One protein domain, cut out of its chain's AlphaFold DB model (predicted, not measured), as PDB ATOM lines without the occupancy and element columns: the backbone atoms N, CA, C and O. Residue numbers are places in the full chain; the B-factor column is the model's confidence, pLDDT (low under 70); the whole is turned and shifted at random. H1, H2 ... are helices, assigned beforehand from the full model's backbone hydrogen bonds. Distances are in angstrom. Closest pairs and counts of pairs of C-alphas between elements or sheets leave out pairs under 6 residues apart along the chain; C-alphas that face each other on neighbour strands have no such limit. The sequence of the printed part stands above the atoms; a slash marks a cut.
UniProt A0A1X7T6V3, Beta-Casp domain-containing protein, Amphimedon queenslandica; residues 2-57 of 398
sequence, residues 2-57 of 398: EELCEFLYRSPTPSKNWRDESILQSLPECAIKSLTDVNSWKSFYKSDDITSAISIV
ATOM      1  N   GLU A   2     181.101 217.378 208.850       89.12
ATOM      2  CA  GLU A   2     180.789 216.006 209.293       89.12
ATOM      3  C   GLU A   2     180.869 214.985 208.146       89.12
ATOM      4  O   GLU A   2     181.672 214.060 208.214       89.12
ATOM      5  N   GLU A   3     180.157 215.234 207.040       91.81
ATOM      6  CA  GLU A   3     180.218 214.395 205.832       91.81
ATOM      7  C   GLU A   3     181.651 214.176 205.322       91.81
ATOM      8  O   GLU A   3     182.056 213.048 205.047       91.81
ATOM      9  N   LEU A   4     182.437 215.251 205.213       90.88
ATOM     10  CA  LEU A   4     183.811 215.164 204.725       90.88
ATOM     11  C   LEU A   4     184.681 214.319 205.662       90.88
ATOM     12  O   LEU A   4     185.482 213.522 205.182       90.88
ATOM     13  N   CYS A   5     184.519 214.462 206.981       90.00
ATOM     14  CA  CYS A   5     185.229 213.621 207.942       90.00
ATOM     15  C   CYS A   5     184.848 212.158 207.758       90.00
ATOM     16  O   CYS A   5     185.731 211.313 207.650       90.00
ATOM     17  N   GLU A   6     183.558 211.859 207.643       89.75
ATOM     18  CA  GLU A   6     183.108 210.490 207.425       89.75
ATOM     19  C   GLU A   6     183.707 209.893 206.144       89.75
ATOM     20  O   GLU A   6     184.267 208.800 206.175       89.75
ATOM     21  N   PHE A   7     183.696 210.630 205.033       90.44
ATOM     22  CA  PHE A   7     184.305 210.176 203.782       90.44
ATOM     23  C   PHE A   7     185.820 209.963 203.881       90.44
ATOM     24  O   PHE A   7     186.340 208.998 203.319       90.44
ATOM     25  N   LEU A   8     186.537 210.842 204.582       86.88
ATOM     26  CA  LEU A   8     187.988 210.735 204.735       86.88
ATOM     27  C   LEU A   8     188.388 209.575 205.655       86.88
ATOM     28  O   LEU A   8     189.373 208.901 205.367       86.88
ATOM     29  N   TYR A   9     187.620 209.308 206.714       85.00
ATOM     30  CA  TYR A   9     187.893 208.217 207.657       85.00
ATOM     31  C   TYR A   9     187.373 206.846 207.199       85.00
ATOM     32  O   TYR A   9     187.811 205.833 207.739       85.00
ATOM     33  N   ARG A  10     186.495 206.786 206.185       84.06
ATOM     34  CA  ARG A  10     186.169 205.536 205.470       84.06
ATOM     35  C   ARG A  10     187.364 205.011 204.660       84.06
ATOM     36  O   ARG A  10     187.470 203.806 204.442       84.06
ATOM     37  N   SER A  11     188.251 205.901 204.208       71.50
ATOM     38  CA  SER A  11     189.443 205.541 203.435       71.50
ATOM     39  C   SER A  11     190.603 205.107 204.346       71.50
ATOM     40  O   SER A  11     190.725 205.608 205.466       71.50
ATOM     41  N   PRO A  12     191.501 204.213 203.885       69.75
ATOM     42  CA  PRO A  12     192.696 203.849 204.639       69.75
ATOM     43  C   PRO A  12     193.521 205.091 204.981       69.75
ATOM     44  O   PRO A  12     193.721 205.965 204.135       69.75
ATOM     45  N   THR A  13     194.041 205.166 206.207       68.56
ATOM     46  CA  THR A  13     194.914 206.275 206.607       68.56
ATOM     47  C   THR A  13     196.139 206.338 205.690       68.56
ATOM     48  O   THR A  13     196.827 205.318 205.559       68.56
ATOM     49  N   PRO A  14     196.451 207.500 205.083       66.06
ATOM     50  CA  PRO A  14     197.611 207.627 204.210       66.06
ATOM     51  C   PRO A  14     198.904 207.325 204.977       66.06
ATOM     52  O   PRO A  14     199.000 207.565 206.185       66.06
ATOM     53  N   SER A  15     199.909 206.793 204.274       67.94
ATOM     54  CA  SER A  15     201.217 206.494 204.867       67.94
ATOM     55  C   SER A  15     201.816 207.762 205.484       67.94
ATOM     56  O   SER A  15     201.721 208.837 204.905       67.94
ATOM     57  N   LYS A  16     202.470 207.676 206.650       68.38
ATOM     58  CA  LYS A  16     203.073 208.859 207.311       68.38
ATOM     59  C   LYS A  16     204.148 209.562 206.464       68.38
ATOM     60  O   LYS A  16     204.488 210.706 206.750       68.38
ATOM     61  N   ASN A  17     204.619 208.889 205.420       75.12
ATOM     62  CA  ASN A  17     205.713 209.290 204.550       75.12
ATOM     63  C   ASN A  17     205.238 210.035 203.294       75.12
ATOM     64  O   ASN A  17     206.048 210.343 202.438       75.12
ATOM     65  N   TRP A  18     203.946 210.357 203.159       75.25
ATOM     66  CA  TRP A  18     203.418 211.034 201.962       75.25
ATOM     67  C   TRP A  18     204.070 212.400 201.659       75.25
ATOM     68  O   TRP A  18     203.956 212.892 200.539       75.25
ATOM     69  N   ARG A  19     204.752 213.006 202.644       77.06
ATOM     70  CA  ARG A  19     205.526 214.250 202.494       77.06
ATOM     71  C   ARG A  19     206.955 214.038 201.984       77.06
ATOM     72  O   ARG A  19     207.644 215.024 201.744       77.06
ATOM     73  N   ASP A  20     207.407 212.794 201.849       81.94
ATOM     74  CA  ASP A  20     208.747 212.497 201.357       81.94
ATOM     75  C   ASP A  20     208.888 212.995 199.917       81.94
ATOM     76  O   ASP A  20     208.068 212.699 199.044       81.94
ATOM     77  N   GLU A  21     209.957 213.747 199.662       78.81
ATOM     78  CA  GLU A  21     210.194 214.391 198.370       78.81
ATOM     79  C   GLU A  21     210.276 213.373 197.225       78.81
ATOM     80  O   GLU A  21     209.787 213.631 196.129       78.81
ATOM     81  N   SER A  22     210.792 212.170 197.497       80.50
ATOM     82  CA  SER A  22     210.829 211.060 196.541       80.50
ATOM     83  C   SER A  22     209.435 210.591 196.110       80.50
ATOM     84  O   SER A  22     209.236 210.252 194.944       80.50
ATOM     85  N   ILE A  23     208.454 210.604 197.018       80.25
ATOM     86  CA  ILE A  23     207.063 210.259 196.705       80.25
ATOM     87  C   ILE A  23     206.421 211.399 195.917       80.25
ATOM     88  O   ILE A  23     205.766 211.146 194.908       80.25
ATOM     89  N   LEU A  24     206.649 212.653 196.315       78.06
ATOM     90  CA  LEU A  24     206.117 213.816 195.598       78.06
ATOM     91  C   LEU A  24     206.652 213.901 194.162       78.06
ATOM     92  O   LEU A  24     205.880 214.164 193.246       78.06
ATOM     93  N   GLN A  25     207.937 213.606 193.952       79.12
ATOM     94  CA  GLN A  25     208.564 213.551 192.626       79.12
ATOM     95  C   GLN A  25     208.071 212.372 191.769       79.12
ATOM     96  O   GLN A  25     208.209 212.411 190.550       79.12
ATOM     97  N   SER A  26     207.479 211.337 192.380       80.25
ATOM     98  CA  SER A  26     206.870 210.214 191.651       80.25
ATOM     99  C   SER A  26     205.471 210.523 191.100       80.25
ATOM    100  O   SER A  26     204.945 209.758 190.290       80.25
ATOM    101  N   LEU A  27     204.854 211.629 191.531       76.94
ATOM    102  CA  LEU A  27     203.535 212.032 191.057       76.94
ATOM    103  C   LEU A  27     203.609 212.590 189.625       76.94
ATOM    104  O   LEU A  27     204.614 213.185 189.238       76.94
ATOM    105  N   PRO A  28     202.532 212.467 188.829       76.38
ATOM    106  CA  PRO A  28     202.461 213.108 187.521       76.38
ATOM    107  C   PRO A  28     202.711 214.620 187.610       76.38
ATOM    108  O   PRO A  28     202.231 215.272 188.540       76.38
ATOM    109  N   GLU A  29     203.383 215.213 186.616       73.06
ATOM    110  CA  GLU A  29     203.694 216.656 186.616       73.06
ATOM    111  C   GLU A  29     202.460 217.547 186.825       73.06
ATOM    112  O   GLU A  29     202.554 218.600 187.455       73.06
ATOM    113  N   CYS A  30     201.295 217.143 186.305       65.56
ATOM    114  CA  CYS A  30     200.043 217.872 186.500       65.56
ATOM    115  C   CYS A  30     199.616 217.912 187.974       65.56
ATOM    116  O   CYS A  30     199.167 218.953 188.450       65.56
ATOM    117  N   ALA A  31     199.827 216.820 188.713       68.50
ATOM    118  CA  ALA A  31     199.577 216.769 190.144       68.50
ATOM    119  C   ALA A  31     200.590 217.649 190.885       68.50
ATOM    120  O   ALA A  31     200.179 218.490 191.677       68.50
ATOM    121  N   ILE A  32     201.886 217.553 190.565       70.31
ATOM    122  CA  ILE A  32     202.941 218.355 191.212       70.31
ATOM    123  C   ILE A  32     202.687 219.859 191.043       70.31
ATOM    124  O   ILE A  32     202.762 220.601 192.017       70.31
ATOM    125  N   LYS A  33     202.314 220.316 189.839       69.56
ATOM    126  CA  LYS A  33     201.994 221.734 189.575       69.56
ATOM    127  C   LYS A  33     200.794 222.246 190.379       69.56
ATOM    128  O   LYS A  33     200.715 223.440 190.642       69.56
ATOM    129  N   SER A  34     199.868 221.362 190.760       67.38
ATOM    130  CA  SER A  34     198.698 221.717 191.576       67.38
ATOM    131  C   SER A  34     198.997 221.781 193.080       67.38
ATOM    132  O   SER A  34     198.247 222.399 193.838       67.38
ATOM    133  N   LEU A  35     200.095 221.163 193.525       73.38
ATOM    134  CA  LEU A  35     200.494 221.146 194.926       73.38
ATOM    135  C   LEU A  35     201.158 222.474 195.296       73.38
ATOM    136  O   LEU A  35     202.248 222.798 194.834       73.38
ATOM    137  N   THR A  36     200.515 223.232 196.179       72.25
ATOM    138  CA  THR A  36     201.094 224.446 196.761       72.25
ATOM    139  C   THR A  36     201.420 224.208 198.230       72.25
ATOM    140  O   THR A  36     200.571 223.759 199.000       72.25
ATOM    141  N   ASP A  37     202.674 224.489 198.595       77.81
ATOM    142  CA  ASP A  37     203.175 224.484 199.974       77.81
ATOM    143  C   ASP A  37     202.786 223.228 200.781       77.81
ATOM    144  O   ASP A  37     202.173 223.291 201.844       77.81
ATOM    145  N   VAL A  38     203.151 222.052 200.260       79.56
ATOM    146  CA  VAL A  38     202.843 220.732 200.853       79.56
ATOM    147  C   VAL A  38     203.260 220.635 202.328       79.56
ATOM    148  O   VAL A  38     202.607 219.973 203.138       79.56
ATOM    149  N   ASN A  39     204.326 221.340 202.704       79.88
ATOM    150  CA  ASN A  39     204.840 221.363 204.070       79.88
ATOM    151  C   ASN A  39     203.914 222.091 205.058       79.88
ATOM    152  O   ASN A  39     203.945 221.777 206.248       79.88
ATOM    153  N   SER A  40     203.059 223.015 204.603       83.00
ATOM    154  CA  SER A  40     202.083 223.680 205.478       83.00
ATOM    155  C   SER A  40     200.790 222.893 205.679       83.00
ATOM    156  O   SER A  40     199.989 223.241 206.555       83.00
ATOM    157  N   TRP A  41     200.591 221.804 204.932       84.06
ATOM    158  CA  TRP A  41     199.384 220.989 205.014       84.06
ATOM    159  C   TRP A  41     199.245 220.334 206.387       84.06
ATOM    160  O   TRP A  41     200.163 219.684 206.906       84.06
ATOM    161  N   LYS A  42     198.058 220.476 206.973       83.19
ATOM    162  CA  LYS A  42     197.703 219.902 208.272       83.19
ATOM    163  C   LYS A  42     196.978 218.572 208.098       83.19
ATOM    164  O   LYS A  42     196.441 218.270 207.037       83.19
ATOM    165  N   SER A  43     196.991 217.772 209.159       82.25
ATOM    166  CA  SER A  43     196.171 216.563 209.238       82.25
ATOM    167  C   SER A  43     194.683 216.918 209.195       82.25
ATOM    168  O   SER A  43     194.299 218.022 209.580       82.25
ATOM    169  N   PHE A  44     193.853 215.972 208.756       84.94
ATOM    170  CA  PHE A  44     192.401 216.135 208.775       84.94
ATOM    171  C   PHE A  44     191.869 216.300 210.205       84.94
ATOM    172  O   PHE A  44     192.393 215.687 211.139       84.94
ATOM    173  N   TYR A  45     190.827 217.121 210.346       88.12
ATOM    174  CA  TYR A  45     190.087 217.290 211.595       88.12
ATOM    175  C   TYR A  45     189.350 216.003 211.967       88.12
ATOM    176  O   TYR A  45     188.826 215.312 211.093       88.12
ATOM    177  N   LYS A  46     189.271 215.716 213.264       89.56
ATOM    178  CA  LYS A  46     188.443 214.643 213.824       89.56
ATOM    179  C   LYS A  46     187.058 215.164 214.201       89.56
ATOM    180  O   LYS A  46     186.859 216.364 214.388       89.56
ATOM    181  N   SER A  47     186.112 214.249 214.405       89.00
ATOM    182  CA  SER A  47     184.770 214.587 214.902       89.00
ATOM    183  C   SER A  47     184.805 215.330 216.245       89.00
ATOM    184  O   SER A  47     184.030 216.266 216.443       89.00
ATOM    185  N   ASP A  48     185.745 214.984 217.132       91.88
ATOM    186  CA  ASP A  48     185.931 215.671 218.421       91.88
ATOM    187  C   ASP A  48     186.414 217.116 218.241       91.88
ATOM    188  O   ASP A  48     185.945 218.011 218.948       91.88
ATOM    189  N   ASP A  49     187.300 217.364 217.267       92.62
ATOM    190  CA  ASP A  49     187.788 218.712 216.946       92.62
ATOM    191  C   ASP A  49     186.627 219.587 216.454       92.62
ATOM    192  O   ASP A  49     186.471 220.729 216.888       92.62
ATOM    193  N   ILE A  50     185.775 219.030 215.585       92.50
ATOM    194  CA  ILE A  50     184.588 219.713 215.055       92.50
ATOM    195  C   ILE A  50     183.597 220.017 216.176       92.50
ATOM    196  O   ILE A  50     183.135 221.150 216.295       92.50
ATOM    197  N   THR A  51     183.288 219.029 217.017       93.38
ATOM    198  CA  THR A  51     182.323 219.184 218.115       93.38
ATOM    199  C   THR A  51     182.803 220.230 219.119       93.38
ATOM    200  O   THR A  51     182.045 221.122 219.502       93.38
ATOM    201  N   SER A  52     184.087 220.180 219.484       95.50
ATOM    202  CA  SER A  52     184.701 221.146 220.398       95.50
ATOM    203  C   SER A  52     184.681 222.561 219.814       95.50
ATOM    204  O   SER A  52     184.304 223.502 220.508       95.50
ATOM    205  N   ALA A  53     185.012 222.720 218.528       95.25
ATOM    206  CA  ALA A  53     184.987 224.018 217.856       95.25
ATOM    207  C   ALA A  53     183.570 224.596 217.726       95.25
ATOM    208  O   ALA A  53     183.387 225.795 217.911       95.25
ATOM    209  N   ILE A  54     182.559 223.768 217.447       94.44
ATOM    210  CA  ILE A  54     181.161 224.220 217.355       94.44
ATOM    211  C   ILE A  54     180.613 224.611 218.734       94.44
ATOM    212  O   ILE A  54     179.846 225.564 218.828       94.44
ATOM    213  N   SER A  55     181.039 223.942 219.813       96.06
ATOM    214  CA  SER A  55     180.531 224.202 221.173       96.06
ATOM    215  C   SER A  55     180.790 225.622 221.695       96.06
ATOM    216  O   SER A  55     180.083 226.085 222.589       96.06
ATOM    217  N   ILE A  56     181.779 226.323 221.131       96.69
ATOM    218  CA  ILE A  56     182.122 227.707 221.492       96.69
ATOM    219  C   ILE A  56     181.486 228.750 220.559       96.69
ATOM    220  O   ILE A  56     181.653 229.950 220.782       96.69
ATOM    221  N   VAL A  57     180.779 228.320 219.508       95.56
ATOM    222  CA  VAL A  57     180.115 229.219 218.556       95.56
ATOM    223  C   VAL A  57     178.839 229.769 219.179       95.56
ATOM    224  O   VAL A  57     177.989 229.026 219.666       95.56
TER     225      VAL A  57
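AT A GLANCE: This is residues 2 to 57 of the 398 residues of the protein "Beta-Casp domain-containing protein" of Amphimedon queenslandica (UniProt A0A1X7T6V3). The chain makes a loose, elongated open loop: H1 and H4 meet at one end, the small helices H2 and H3 lie at the other, and two stretches with no named element join these ends. The printed part has 56 residues with four named helices, H1 to H4 in chain order, and no named strand; its class is all helix. It is loose, with a radius of gyration of the C-alphas of 14.7 A, and spans 41 by 22 by 19 A.

IN THESE COORDINATES: H1, residues 2 to 10, begins at C-alpha 2 (180.789, 216.006, 209.293) and is 12.4 A long. H2 is residues 21 to 25, 6.0 A; H3 is residues 29 to 34, 8.7 A. H4, residues 47 to 55, is 12.2 A long and ends at C-alpha 55 (180.531, 224.202, 221.173).

HOW THE PARTS SIT: H1 and H4 only just touch, only at their ends, with 3 pairs of C-alphas within 8 A; the closest are those of Glu 2 and Ser 47, 7.0 A apart. They run opposite ways at a shallow tilt of 14 degrees. H2 and H3 are close but not clearly touching, the closest C-alphas being those of Leu 24 and Ile 32, 7.1 A. H1 and H3 are apart, as are H2 and H4. In H1, H2, H3 and H4 every O i to N i+4 pair is within hydrogen-bond range.

THE WHOLE: The farthest C-alphas, of Ser 26 and Ile 56, are 42.5 A apart. The printed part has no cut; the link from H3 to H4 is long. The pLDDT is under 70 at residues 12 to 16, 30 to 31 and 33 to 34.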